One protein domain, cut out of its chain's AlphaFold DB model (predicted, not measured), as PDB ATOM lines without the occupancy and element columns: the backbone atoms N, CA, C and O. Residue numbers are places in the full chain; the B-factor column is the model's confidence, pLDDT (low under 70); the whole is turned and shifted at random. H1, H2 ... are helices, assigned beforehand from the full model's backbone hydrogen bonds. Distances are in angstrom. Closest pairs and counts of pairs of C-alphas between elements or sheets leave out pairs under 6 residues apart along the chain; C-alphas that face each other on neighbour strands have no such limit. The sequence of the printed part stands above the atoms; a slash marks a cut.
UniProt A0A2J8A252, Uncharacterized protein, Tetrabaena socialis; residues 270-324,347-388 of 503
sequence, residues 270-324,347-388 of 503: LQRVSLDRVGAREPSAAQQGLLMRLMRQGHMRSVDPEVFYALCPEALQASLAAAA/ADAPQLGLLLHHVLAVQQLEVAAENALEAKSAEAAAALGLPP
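What this domain is: This is residues 270 to 324 and 347 to 388 of the 503 residues of an uncharacterized protein of Tetrabaena socialis (UniProt A0A2J8A252). One long helix, H6, reaches out like an arm from a loose group of five short helices near its first end, with H1 and H2 to one side of that end and H3, H4 and H5 to the other. H6 makes most of the length; its residues 358 to 373 stand free, and residues 384 to 388 fold back at its far end. The printed part has 97 residues with six named helices, H1 to H6 in chain order, and no named strand: all helix. It is extended, with a radius of gyration of the C-alphas of 19.3 A, and spans 65 by 38 by 21 A, only just flat.

How they stand to each other: H1, residues 270 to 273, and H2, residues 275 to 279, meet only through their link. H2 touches H6, residues 349 to 383, with residues 349 to 354 of H6 alone; the closest C-alphas, of Gly 279 and Pro 350, are 4.4 A apart. H3, residues 285 to 296, is close but not clearly touching H4, residues 305 to 311, at a shallow tilt of 15 degrees, opposite ways; C-alphas 288 and 311 are closest, 7.4 A. H5, residues 313 to 324, is close but not clearly touching H4, at a steep tilt of 50 degrees; C-alphas 309 and 316 are closest, 5.6 A. H3 and H6 are apart. In H2 to H6 every O i to N i+4 pair is within hydrogen-bond range; H1 is too short for one.

Where its parts are: H1 begins at C-alpha 270 (46.320, 22.906, -15.530). H3 measures 16.3 A, H5 16.7 A and H6 51.2 A, ending at C-alpha 383 (23.501, 33.391, -49.546).

The domain as a whole: Residues 325 to 346 are not printed; the gap between C-alphas 324 and 347 is 29.5 A. No link printed whole is long. Residues 270 to 281 and 347 to 352 have pLDDT under 70.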
ATOM      1  N   LEU A 270      45.044  22.472 -14.949       45.28
ATOM      2  CA  LEU A 270      46.320  22.906 -15.530       45.28
ATOM      3  C   LEU A 270      47.500  22.036 -15.069       45.28
ATOM      4  O   LEU A 270      48.348  21.663 -15.875       45.28
ATOM      5  N   GLN A 271      47.517  21.600 -13.806       45.97
ATOM      6  CA  GLN A 271      48.523  20.659 -13.289       45.97
ATOM      7  C   GLN A 271      48.407  19.231 -13.856       45.97
ATOM      8  O   GLN A 271      49.337  18.433 -13.707       45.97
ATOM      9  N   ARG A 272      47.276  18.867 -14.474       49.81
ATOM     10  CA  ARG A 272      47.109  17.589 -15.191       49.81
ATOM     11  C   ARG A 272      47.531  17.682 -16.659       49.81
ATOM     12  O   ARG A 272      47.756  16.641 -17.267       49.81
ATOM     13  N   VAL A 273      47.650  18.896 -17.201       39.00
ATOM     14  CA  VAL A 273      47.969  19.179 -18.614       39.00
ATOM     15  C   VAL A 273      49.376  19.780 -18.775       39.00
ATOM     16  O   VAL A 273      49.802  20.071 -19.885       39.00
ATOM     17  N   SER A 274      50.144  19.937 -17.690       47.84
ATOM     18  CA  SER A 274      51.528  20.426 -17.760       47.84
ATOM     19  C   SER A 274      52.364  19.570 -18.719       47.84
ATOM     20  O   SER A 274      52.428  18.350 -18.536       47.84
ATOM     21  N   LEU A 275      53.019  20.215 -19.689       40.19
ATOM     22  CA  LEU A 275      53.806  19.578 -20.751       40.19
ATOM     23  C   LEU A 275      54.824  18.562 -20.219       40.19
ATOM     24  O   LEU A 275      54.945  17.489 -20.797       40.19
ATOM     25  N   ASP A 276      55.443  18.819 -19.065       50.41
ATOM     26  CA  ASP A 276      56.395  17.889 -18.439       50.41
ATOM     27  C   ASP A 276      55.743  16.557 -18.026       50.41
ATOM     28  O   ASP A 276      56.326  15.487 -18.179       50.41
ATOM     29  N   ARG A 277      54.490  16.594 -17.550       49.97
ATOM     30  CA  ARG A 277      53.721  15.383 -17.204       49.97
ATOM     31  C   ARG A 277      53.159  14.666 -18.422       49.97
ATOM     32  O   ARG A 277      52.903  13.471 -18.335       49.97
ATOM     33  N   VAL A 278      52.924  15.384 -19.520       47.84
ATOM     34  CA  VAL A 278      52.457  14.796 -20.782       47.84
ATOM     35  C   VAL A 278      53.627  14.152 -21.528       47.84
ATOM     36  O   VAL A 278      53.483  13.028 -21.995       47.84
ATOM     37  N   GLY A 279      54.793  14.805 -21.562       48.44
ATOM     38  CA  GLY A 279      56.023  14.279 -22.161       48.44
ATOM     39  C   GLY A 279      56.619  13.091 -21.402       48.44
ATOM     40  O   GLY A 279      57.197  12.210 -22.023       48.44
ATOM     41  N   ALA A 280      56.418  13.011 -20.082       60.56
ATOM     42  CA  ALA A 280      56.826  11.860 -19.272       60.56
ATOM     43  C   ALA A 280      55.827  10.684 -19.299       60.56
ATOM     44  O   ALA A 280      56.046   9.676 -18.626       60.56
ATOM     45  N   ARG A 281      54.695  10.809 -20.004       66.94
ATOM     46  CA  ARG A 281      53.648   9.785 -19.996       66.94
ATOM     47  C   ARG A 281      53.870   8.802 -21.133       66.94
ATOM     48  O   ARG A 281      53.772   9.167 -22.301       66.94
ATOM     49  N   GLU A 282      54.096   7.543 -20.779       75.12
ATOM     50  CA  GLU A 282      54.154   6.468 -21.764       75.12
ATOM     51  C   GLU A 282      52.833   6.392 -22.555       75.12
ATOM     52  O   GLU A 282      51.745   6.542 -21.973       75.12
ATOM     53  N   PRO A 283      52.897   6.188 -23.883       76.94
ATOM     54  CA  PRO A 283      51.702   6.040 -24.696       76.94
ATOM     55  C   PRO A 283      50.912   4.813 -24.235       76.94
ATOM     56  O   PRO A 283      51.462   3.748 -23.968       76.94
ATOM     57  N   SER A 284      49.590   4.949 -24.156       80.56
ATOM     58  CA  SER A 284      48.724   3.828 -23.778       80.56
ATOM     59  C   SER A 284      48.782   2.697 -24.812       80.56
ATOM     60  O   SER A 284      48.982   2.951 -26.000       80.56
ATOM     61  N   ALA A 285      48.486   1.462 -24.397       77.69
ATOM     62  CA  ALA A 285      48.453   0.297 -25.292       77.69
ATOM     63  C   ALA A 285      47.556   0.508 -26.534       77.69
ATOM     64  O   ALA A 285      47.869   0.050 -27.632       77.69
ATOM     65  N   ALA A 286      46.456   1.260 -26.399       72.69
ATOM     66  CA  ALA A 286      45.584   1.603 -27.523       72.69
ATOM     67  C   ALA A 286      46.254   2.566 -28.523       72.69
ATOM     68  O   ALA A 286      46.089   2.414 -29.735       72.69
ATOM     69  N   GLN A 287      47.024   3.538 -28.025       81.12
ATOM     70  CA  GLN A 287      47.791   4.481 -28.846       81.12
ATOM     71  C   GLN A 287      48.974   3.784 -29.522       81.12
ATOM     72  O   GLN A 287      49.170   3.963 -30.722       81.12
ATOM     73  N   GLN A 288      49.690   2.921 -28.797       85.19
ATOM     74  CA  GLN A 288      50.744   2.070 -29.358       85.19
ATOM     75  C   GLN A 288      50.184   1.158 -30.461       85.19
ATOM     76  O   GLN A 288      50.722   1.109 -31.567       85.19
ATOM     77  N   GLY A 289      49.032   0.519 -30.230       83.00
ATOM     78  CA  GLY A 289      48.358  -0.308 -31.235       83.00
ATOM     79  C   GLY A 289      47.904   0.467 -32.481       83.00
ATOM     80  O   GLY A 289      47.878  -0.085 -33.585       83.00
ATOM     81  N   LEU A 290      47.563   1.750 -32.337       80.56
ATOM     82  CA  LEU A 290      47.240   2.630 -33.461       80.56
ATOM     83  C   LEU A 290      48.500   3.055 -34.230       80.56
ATOM     84  O   LEU A 290      48.507   2.955 -35.457       80.56
ATOM     85  N   LEU A 291      49.575   3.435 -33.534       84.06
ATOM     86  CA  LEU A 291      50.873   3.758 -34.142       84.06
ATOM     87  C   LEU A 291      51.429   2.570 -34.936       84.06
ATOM     88  O   LEU A 291      51.823   2.725 -36.092       84.06
ATOM     89  N   MET A 292      51.362   1.364 -34.370       84.94
ATOM     90  CA  MET A 292      51.742   0.126 -35.055       84.94
ATOM     91  C   MET A 292      50.937  -0.109 -36.332       84.94
ATOM     92  O   MET A 292      51.478  -0.540 -37.352       84.94
ATOM     93  N   ARG A 293      49.636   0.193 -36.307       87.38
ATOM     94  CA  ARG A 293      48.760   0.045 -37.473       87.38
ATOM     95  C   ARG A 293      49.094   1.056 -38.566       87.38
ATOM     96  O   ARG A 293      49.162   0.668 -39.729       87.38
ATOM     97  N   LEU A 294      49.333   2.315 -38.199       81.69
ATOM     98  CA  LEU A 294      49.722   3.373 -39.136       81.69
ATOM     99  C   LEU A 294      51.090   3.096 -39.773       81.69
ATOM    100  O   LEU A 294      51.255   3.306 -40.976       81.69
ATOM    101  N   MET A 295      52.039   2.562 -38.999       84.56
ATOM    102  CA  MET A 295      53.343   2.134 -39.509       84.56
ATOM    103  C   MET A 295      53.198   0.987 -40.518       84.56
ATOM    104  O   MET A 295      53.680   1.108 -41.643       84.56
ATOM    105  N   ARG A 296      52.433  -0.066 -40.188       82.75
ATOM    106  CA  ARG A 296      52.156  -1.188 -41.112       82.75
ATOM    107  C   ARG A 296      51.463  -0.755 -42.404       82.75
ATOM    108  O   ARG A 296      51.659  -1.374 -43.442       82.75
ATOM    109  N   GLN A 297      50.650   0.297 -42.347       87.56
ATOM    110  CA  GLN A 297      49.975   0.870 -43.513       87.56
ATOM    111  C   GLN A 297      50.873   1.818 -44.326       87.56
ATOM    112  O   GLN A 297      50.450   2.327 -45.363       87.56
ATOM    113  N   GLY A 298      52.113   2.061 -43.886       86.44
ATOM    114  CA  GLY A 298      53.054   2.949 -44.563       86.44
ATOM    115  C   GLY A 298      52.689   4.431 -44.453       86.44
ATOM    116  O   GLY A 298      53.172   5.228 -45.254       86.44
ATOM    117  N   HIS A 299      51.853   4.814 -43.484       80.56
ATOM    118  CA  HIS A 299      51.442   6.207 -43.276       80.56
ATOM    119  C   HIS A 299      52.453   7.028 -42.468       80.56
ATOM    120  O   HIS A 299      52.344   8.247 -42.429       80.56
ATOM    121  N   MET A 300      53.457   6.386 -41.862       82.56
ATOM    122  CA  MET A 300      54.483   7.044 -41.041       82.56
ATOM    123  C   MET A 300      55.875   7.033 -41.691       82.56
ATOM    124  O   MET A 300      56.879   6.941 -41.001       82.56
ATOM    125  N   ARG A 301      55.952   7.125 -43.027       77.00
ATOM    126  CA  ARG A 301      57.233   7.107 -43.771       77.00
ATOM    127  C   ARG A 301      58.178   8.266 -43.431       77.00
ATOM    128  O   ARG A 301      59.359   8.169 -43.724       77.00
ATOM    129  N   SER A 302      57.656   9.352 -42.865       74.44
ATOM    130  CA  SER A 302      58.431  10.521 -42.437       74.44
ATOM    131  C   SER A 302      58.794  10.502 -40.953       74.44
ATOM    132  O   SER A 302      59.456  11.427 -40.492       74.44
ATOM    133  N   VAL A 303      58.322   9.510 -40.191       78.00
ATOM    134  CA  VAL A 303      58.682   9.367 -38.780       78.00
ATOM    135  C   VAL A 303      60.009   8.634 -38.724       78.00
ATOM    136  O   VAL A 303      60.152   7.567 -39.317       78.00
ATOM    137  N   ASP A 304      60.970   9.228 -38.024       79.31
ATOM    138  CA  ASP A 304      62.268   8.615 -37.789       79.31
ATOM    139  C   ASP A 304      62.077   7.226 -37.135       79.31
ATOM    140  O   ASP A 304      61.343   7.111 -36.142       79.31
ATOM    141  N   PRO A 305      62.672   6.153 -37.691       77.00
ATOM    142  CA  PRO A 305      62.582   4.813 -37.123       77.00
ATOM    143  C   PRO A 305      62.980   4.759 -35.646       77.00
ATOM    144  O   PRO A 305      62.333   4.048 -34.877       77.00
ATOM    145  N   GLU A 306      63.984   5.528 -35.222       77.88
ATOM    146  CA  GLU A 306      64.449   5.541 -33.829       77.88
ATOM    147  C   GLU A 306      63.379   6.108 -32.891       77.88
ATOM    148  O   GLU A 306      63.063   5.516 -31.857       77.88
ATOM    149  N   VAL A 307      62.733   7.198 -33.313       77.75
ATOM    150  CA  VAL A 307      61.598   7.816 -32.612       77.75
ATOM    151  C   VAL A 307      60.435   6.831 -32.498       77.75
ATOM    152  O   VAL A 307      59.795   6.710 -31.451       77.75
ATOM    153  N   PHE A 308      60.164   6.091 -33.568       83.88
ATOM    154  CA  PHE A 308      59.116   5.082 -33.569       83.88
ATOM    155  C   PHE A 308      59.414   3.928 -32.600       83.88
ATOM    156  O   PHE A 308      58.527   3.522 -31.843       83.88
ATOM    157  N   TYR A 309      60.646   3.417 -32.584       85.00
ATOM    158  CA  TYR A 309      61.042   2.330 -31.688       85.00
ATOM    159  C   TYR A 309      61.125   2.763 -30.222       85.00
ATOM    160  O   TYR A 309      60.805   1.958 -29.347       85.00
ATOM    161  N   ALA A 310      61.449   4.029 -29.948       78.38
ATOM    162  CA  ALA A 310      61.377   4.598 -28.604       78.38
ATOM    163  C   ALA A 310      59.928   4.675 -28.076       78.38
ATOM    164  O   ALA A 310      59.683   4.402 -26.903       78.38
ATOM    165  N   LEU A 311      58.951   4.993 -28.938       78.44
ATOM    166  CA  LEU A 311      57.525   5.037 -28.567       78.44
ATOM    167  C   LEU A 311      56.868   3.650 -28.488       78.44
ATOM    168  O   LEU A 311      55.885   3.468 -27.761       78.44
ATOM    169  N   CYS A 312      57.385   2.686 -29.251       85.75
ATOM    170  CA  CYS A 312      56.837   1.341 -29.397       85.75
ATOM    171  C   CYS A 312      57.951   0.279 -29.266       85.75
ATOM    172  O   CYS A 312      58.302  -0.360 -30.262       85.75
ATOM    173  N   PRO A 313      58.492   0.026 -28.058       80.06
ATOM    174  CA  PRO A 313      59.593  -0.926 -27.866       80.06
ATOM    175  C   PRO A 313      59.225  -2.365 -28.268       80.06
ATOM    176  O   PRO A 313      60.067  -3.117 -28.759       80.06
ATOM    177  N   GLU A 314      57.949  -2.744 -28.159       80.62
ATOM    178  CA  GLU A 314      57.441  -4.038 -28.644       80.62
ATOM    179  C   GLU A 314      57.596  -4.200 -30.166       80.62
ATOM    180  O   GLU A 314      57.806  -5.305 -30.666       80.62
ATOM    181  N   ALA A 315      57.538  -3.098 -30.922       77.50
ATOM    182  CA  ALA A 315      57.742  -3.108 -32.366       77.50
ATOM    183  C   ALA A 315      59.187  -3.450 -32.732       77.50
ATOM    184  O   ALA A 315      59.420  -4.168 -33.707       77.50
ATOM    185  N   LEU A 316      60.142  -2.951 -31.940       80.06
ATOM    186  CA  LEU A 316      61.560  -3.251 -32.100       80.06
ATOM    187  C   LEU A 316      61.799  -4.739 -31.846       80.06
ATOM    188  O   LEU A 316      62.369  -5.413 -32.700       80.06
ATOM    189  N   GLN A 317      61.275  -5.271 -30.739       80.19
ATOM    190  CA  GLN A 317      61.382  -6.698 -30.418       80.19
ATOM    191  C   GLN A 317      60.752  -7.584 -31.499       80.19
ATOM    192  O   GLN A 317      61.374  -8.554 -31.924       80.19
ATOM    193  N   ALA A 318      59.568  -7.227 -32.008       79.38
ATOM    194  CA  ALA A 318      58.925  -7.956 -33.101       79.38
ATOM    195  C   ALA A 318      59.740  -7.898 -34.406       79.38
ATOM    196  O   ALA A 318      59.814  -8.889 -35.130       79.38
ATOM    197  N   SER A 319      60.373  -6.758 -34.704       77.44
ATOM    198  CA  SER A 319      61.229  -6.612 -35.888       77.44
ATOM    199  C   SER A 319      62.539  -7.396 -35.768       77.44
ATOM    200  O   SER A 319      62.959  -8.021 -36.739       77.44
ATOM    201  N   LEU A 320      63.135  -7.443 -34.572       79.38
ATOM    202  CA  LEU A 320      64.325  -8.241 -34.280       79.38
ATOM    203  C   LEU A 320      64.013  -9.742 -34.312       79.38
ATOM    204  O   LEU A 320      64.791 -10.506 -34.874       79.38
ATOM    205  N   ALA A 321      62.859 -10.160 -33.784       82.75
ATOM    206  CA  ALA A 321      62.390 -11.543 -33.875       82.75
ATOM    207  C   ALA A 321      62.152 -11.958 -35.336       82.75
ATOM    208  O   ALA A 321      62.649 -12.994 -35.770       82.75
ATOM    209  N   ALA A 322      61.492 -11.109 -36.131       80.50
ATOM    210  CA  ALA A 322      61.297 -11.356 -37.557       80.50
ATOM    211  C   ALA A 322      62.625 -11.371 -38.340       80.50
ATOM    212  O   ALA A 322      62.776 -12.147 -39.284       80.50
ATOM    213  N   ALA A 323      63.599 -10.537 -37.970       79.50
ATOM    214  CA  ALA A 323      64.932 -10.554 -38.571       79.50
ATOM    215  C   ALA A 323      65.703 -11.836 -38.212       79.50
ATOM    216  O   ALA A 323      66.370 -12.403 -39.074       79.50
ATOM    217  N   ALA A 324      65.570 -12.327 -36.977       81.62
ATOM    218  CA  ALA A 324      66.171 -13.584 -36.539       81.62
ATOM    219  C   ALA A 324      65.562 -14.802 -37.257       81.62
ATOM    220  O   ALA A 324      66.299 -15.686 -37.688       81.62
ATOM    221  N   ALA A 347      67.159  10.440 -21.840       53.25
ATOM    222  CA  ALA A 347      67.293  11.894 -21.716       53.25
ATOM    223  C   ALA A 347      66.419  12.677 -22.722       53.25
ATOM    224  O   ALA A 347      65.980  13.786 -22.410       53.25
ATOM    225  N   ASP A 348      66.091  12.080 -23.875       50.00
ATOM    226  CA  ASP A 348      65.380  12.753 -24.977       50.00
ATOM    227  C   ASP A 348      63.899  12.348 -25.121       50.00
ATOM    228  O   ASP A 348      63.136  12.985 -25.854       50.00
ATOM    229  N   ALA A 349      63.434  11.360 -24.349       55.66
ATOM    230  CA  ALA A 349      62.023  10.965 -24.260       55.66
ATOM    231  C   ALA A 349      61.014  12.133 -24.079       55.66
ATOM    232  O   ALA A 349      59.988  12.136 -24.772       55.66
ATOM    233  N   PRO A 350      61.260  13.165 -23.235       56.19
ATOM    234  CA  PRO A 350      60.322  14.284 -23.110       56.19
ATOM    235  C   PRO A 350      60.235  15.148 -24.380       56.19
ATOM    236  O   PRO A 350      59.167  15.690 -24.675       56.19
ATOM    237  N   GLN A 351      61.311  15.244 -25.172       63.66
ATOM    238  CA  GLN A 351      61.301  15.966 -26.453       63.66
ATOM    239  C   GLN A 351      60.489  15.204 -27.512       63.66
ATOM    240  O   GLN A 351      59.794  15.806 -28.333       63.66
ATOM    241  N   LEU A 352      60.498  13.874 -27.438       59.34
ATOM    242  CA  LEU A 352      59.725  12.986 -28.303       59.34
ATOM    243  C   LEU A 352      58.210  13.125 -28.095       59.34
ATOM    244  O   LEU A 352      57.442  13.242 -29.054       59.34
ATOM    245  N   GLY A 353      57.776  13.154 -26.829       76.00
ATOM    246  CA  GLY A 353      56.376  13.388 -26.469       76.00
ATOM    247  C   GLY A 353      55.895  14.770 -26.920       76.00
ATOM    248  O   GLY A 353      54.773  14.910 -27.415       76.00
ATOM    249  N   LEU A 354      56.773  15.776 -26.833       75.56
ATOM    250  CA  LEU A 354      56.515  17.123 -27.337       75.56
ATOM    251  C   LEU A 354      56.333  17.137 -28.865       75.56
ATOM    252  O   LEU A 354      55.388  17.757 -29.355       75.56
ATOM    253  N   LEU A 355      57.194  16.441 -29.616       73.06
ATOM    254  CA  LEU A 355      57.095  16.330 -31.076       73.06
ATOM    255  C   LEU A 355      55.798  15.639 -31.509       73.06
ATOM    256  O   LEU A 355      55.094  16.154 -32.379       73.06
ATOM    257  N   LEU A 356      55.425  14.526 -30.868       74.75
ATOM    258  CA  LEU A 356      54.163  13.838 -31.161       74.75
ATOM    259  C   LEU A 356      52.954  14.743 -30.879       74.75
ATOM    260  O   LEU A 356      52.019  14.795 -31.681       74.75
ATOM    261  N   HIS A 357      52.985  15.497 -29.777       77.88
ATOM    262  CA  HIS A 357      51.941  16.470 -29.462       77.88
ATOM    263  C   HIS A 357      51.851  17.577 -30.524       77.88
ATOM    264  O   HIS A 357      50.749  17.928 -30.935       77.88
ATOM    265  N   HIS A 358      52.983  18.092 -31.016       70.00
ATOM    266  CA  HIS A 358      52.999  19.095 -32.088       70.00
ATOM    267  C   HIS A 358      52.445  18.541 -33.401       70.00
ATOM    268  O   HIS A 358      51.635  19.207 -34.039       70.00
ATOM    269  N   VAL A 359      52.821  17.322 -33.791       77.25
ATOM    270  CA  VAL A 359      52.292  16.685 -35.007       77.25
ATOM    271  C   VAL A 359      50.774  16.520 -34.912       77.25
ATOM    272  O   VAL A 359      50.054  16.879 -35.845       77.25
ATOM    273  N   LEU A 360      50.269  16.050 -33.768       78.81
ATOM    274  CA  LEU A 360      48.828  15.919 -33.542       78.81
ATOM    275  C   LEU A 360      48.117  17.280 -33.519       78.81
ATOM    276  O   LEU A 360      47.029  17.398 -34.080       78.81
ATOM    277  N   ALA A 361      48.724  18.308 -32.921       74.19
ATOM    278  CA  ALA A 361      48.175  19.662 -32.898       74.19
ATOM    279  C   ALA A 361      48.100  20.273 -34.307       74.19
ATOM    280  O   ALA A 361      47.058  20.799 -34.693       74.19
ATOM    281  N   VAL A 362      49.156  20.137 -35.115       76.19
ATOM    282  CA  VAL A 362      49.167  20.593 -36.516       76.19
ATOM    283  C   VAL A 362      48.090  19.873 -37.327       76.19
ATOM    284  O   VAL A 362      47.349  20.519 -38.066       76.19
ATOM    285  N   GLN A 363      47.931  18.563 -37.134       75.88
ATOM    286  CA  GLN A 363      46.886  17.797 -37.809       75.88
ATOM    287  C   GLN A 363      45.473  18.249 -37.395       75.88
ATOM    288  O   GLN A 363      44.575  18.336 -38.232       75.88
ATOM    289  N   GLN A 364      45.261  18.584 -36.120       78.75
ATOM    290  CA  GLN A 364      43.988  19.146 -35.653       78.75
ATOM    291  C   GLN A 364      43.722  20.544 -36.226       78.75
ATOM    292  O   GLN A 364      42.581  20.842 -36.582       78.75
ATOM    293  N   LEU A 365      44.756  21.381 -36.357       72.75
ATOM    294  CA  LEU A 365      44.647  22.704 -36.976       72.75
ATOM    295  C   LEU A 365      44.321  22.614 -38.468       72.75
ATOM    296  O   LEU A 365      43.489  23.379 -38.949       72.75
ATOM    297  N   GLU A 366      44.907  21.660 -39.192       82.19
ATOM    298  CA  GLU A 366      44.572  21.398 -40.597       82.19
ATOM    299  C   GLU A 366      43.097  20.995 -40.744       82.19
ATOM    300  O   GLU A 366      42.346  21.604 -41.507       82.19
ATOM    301  N   VAL A 367      42.643  20.046 -39.921       77.50
ATOM    302  CA  VAL A 367      41.241  19.602 -39.845       77.50
ATOM    303  C   VAL A 367      40.297  20.767 -39.516       77.50
ATOM    304  O   VAL A 367      39.194  20.835 -40.066       77.50
ATOM    305  N   ALA A 368      40.699  21.677 -38.626       76.88
ATOM    306  CA  ALA A 368      39.919  22.859 -38.267       76.88
ATOM    307  C   ALA A 368      39.883  23.899 -39.398       76.88
ATOM    308  O   ALA A 368      38.824  24.471 -39.666       76.88
ATOM    309  N   ALA A 369      41.003  24.113 -40.094       79.75
ATOM    310  CA  ALA A 369      41.091  25.018 -41.235       79.75
ATOM    311  C   ALA A 369      40.220  24.538 -42.406       79.75
ATOM    312  O   ALA A 369      39.490  25.339 -42.995       79.75
ATOM    313  N   GLU A 370      40.228  23.233 -42.696       81.25
ATOM    314  CA  GLU A 370      39.333  22.633 -43.691       81.25
ATOM    315  C   GLU A 370      37.859  22.835 -43.315       81.25
ATOM    316  O   GLU A 370      37.077  23.308 -44.138       81.25
ATOM    317  N   ASN A 371      37.484  22.563 -42.061       80.88
ATOM    318  CA  ASN A 371      36.112  22.763 -41.582       80.88
ATOM    319  C   ASN A 371      35.665  24.231 -41.692       80.88
ATOM    320  O   ASN A 371      34.520  24.507 -42.049       80.88
ATOM    321  N   ALA A 372      36.557  25.183 -41.400       83.94
ATOM    322  CA  ALA A 372      36.264  26.608 -41.532       83.94
ATOM    323  C   ALA A 372      36.061  27.020 -43.000       83.94
ATOM    324  O   ALA A 372      35.213  27.864 -43.298       83.94
ATOM    325  N   LEU A 373      36.814  26.422 -43.927       86.06
ATOM    326  CA  LEU A 373      36.649  26.654 -45.362       86.06
ATOM    327  C   LEU A 373      35.331  26.050 -45.871       86.06
ATOM    328  O   LEU A 373      34.596  26.720 -46.597       86.06
ATOM    329  N   GLU A 374      34.988  24.836 -45.434       86.00
ATOM    330  CA  GLU A 374      33.701  24.203 -45.742       86.00
ATOM    331  C   GLU A 374      32.525  25.039 -45.209       86.00
ATOM    332  O   GLU A 374      31.579  25.296 -45.956       86.00
ATOM    333  N   ALA A 375      32.617  25.567 -43.983       85.00
ATOM    334  CA  ALA A 375      31.606  26.459 -43.408       85.00
ATOM    335  C   ALA A 375      31.423  27.744 -44.234       85.00
ATOM    336  O   ALA A 375      30.291  28.102 -44.559       85.00
ATOM    337  N   LYS A 376      32.517  28.387 -44.665       90.69
ATOM    338  CA  LYS A 376      32.454  29.563 -45.555       90.69
ATOM    339  C   LYS A 376      31.823  29.237 -46.909       90.69
ATOM    340  O   LYS A 376      31.064  30.038 -47.446       90.69
ATOM    341  N   SER A 377      32.119  28.062 -47.467       84.38
ATOM    342  CA  SER A 377      31.512  27.621 -48.730       84.38
ATOM    343  C   SER A 377      30.012  27.339 -48.587       84.38
ATOM    344  O   SER A 377      29.241  27.647 -49.495       84.38
ATOM    345  N   ALA A 378      29.586  26.816 -47.432       86.62
ATOM    346  CA  ALA A 378      28.182  26.589 -47.115       86.62
ATOM    347  C   ALA A 378      27.427  27.908 -46.895       86.62
ATOM    348  O   ALA A 378      26.320  28.058 -47.404       86.62
ATOM    349  N   GLU A 379      28.037  28.883 -46.217       91.06
ATOM    350  CA  GLU A 379      27.478  30.229 -46.047       91.06
ATOM    351  C   GLU A 379      27.312  30.945 -47.397       91.06
ATOM    352  O   GLU A 379      26.249  31.495 -47.684       91.06
ATOM    353  N   ALA A 380      28.315  30.859 -48.279       91.00
ATOM    354  CA  ALA A 380      28.233  31.414 -49.630       91.00
ATOM    355  C   ALA A 380      27.136  30.743 -50.480       91.00
ATOM    356  O   ALA A 380      26.429  31.425 -51.221       91.00
ATOM    357  N   ALA A 381      26.957  29.422 -50.363       89.00
ATOM    358  CA  ALA A 381      25.871  28.709 -51.036       89.00
ATOM    359  C   ALA A 381      24.493  29.106 -50.482       89.00
ATOM    360  O   ALA A 381      23.575  29.365 -51.262       89.00
ATOM    361  N   ALA A 382      24.370  29.246 -49.157       92.12
ATOM    362  CA  ALA A 382      23.145  29.693 -48.500       92.12
ATOM    363  C   ALA A 382      22.755  31.120 -48.920       92.12
ATOM    364  O   ALA A 382      21.587  31.366 -49.222       92.12
ATOM    365  N   ALA A 383      23.725  32.033 -49.039       93.19
ATOM    366  CA  ALA A 383      23.501  33.391 -49.546       93.19
ATOM    367  C   ALA A 383      22.968  33.414 -50.994       93.19
ATOM    368  O   ALA A 383      22.288  34.359 -51.391       93.19
ATOM    369  N   LEU A 384      23.247  32.366 -51.774       95.62
ATOM    370  CA  LEU A 384      22.755  32.186 -53.143       95.62
ATOM    371  C   LEU A 384      21.469  31.343 -53.225       95.62
ATOM    372  O   LEU A 384      20.992  31.084 -54.330       95.62
ATOM    373  N   GLY A 385      20.910  30.897 -52.094       95.75
ATOM    374  CA  GLY A 385      19.754  29.993 -52.065       95.75
ATOM    375  C   GLY A 385      20.046  28.599 -52.635       95.75
ATOM    376  O   GLY A 385      19.128  27.898 -53.061       95.75
ATOM    377  N   LEU A 386      21.319  28.201 -52.683       91.69
ATOM    378  CA  LEU A 386      21.766  26.897 -53.163       91.69
ATOM    379  C   LEU A 386      21.965  25.934 -51.982       91.69
ATOM    380  O   LEU A 386      22.323  26.369 -50.885       91.69
ATOM    381  N   PRO A 387      21.770  24.617 -52.181       86.44
ATOM    382  CA  PRO A 387      22.116  23.634 -51.163       86.44
ATOM    383  C   PRO A 387      23.627  23.682 -50.862       86.44
ATOM    384  O   PRO A 387      24.419  23.976 -51.766       86.44
ATOM    385  N   PRO A 388      24.048  23.382 -49.620       84.25
ATOM    386  CA  PRO A 388      25.457  23.410 -49.252       84.25
ATOM    387  C   PRO A 388      26.262  22.435 -50.131       84.25
ATOM    388  O   PRO A 388      25.798  21.321 -50.402       84.25
TER     389      PRO A 388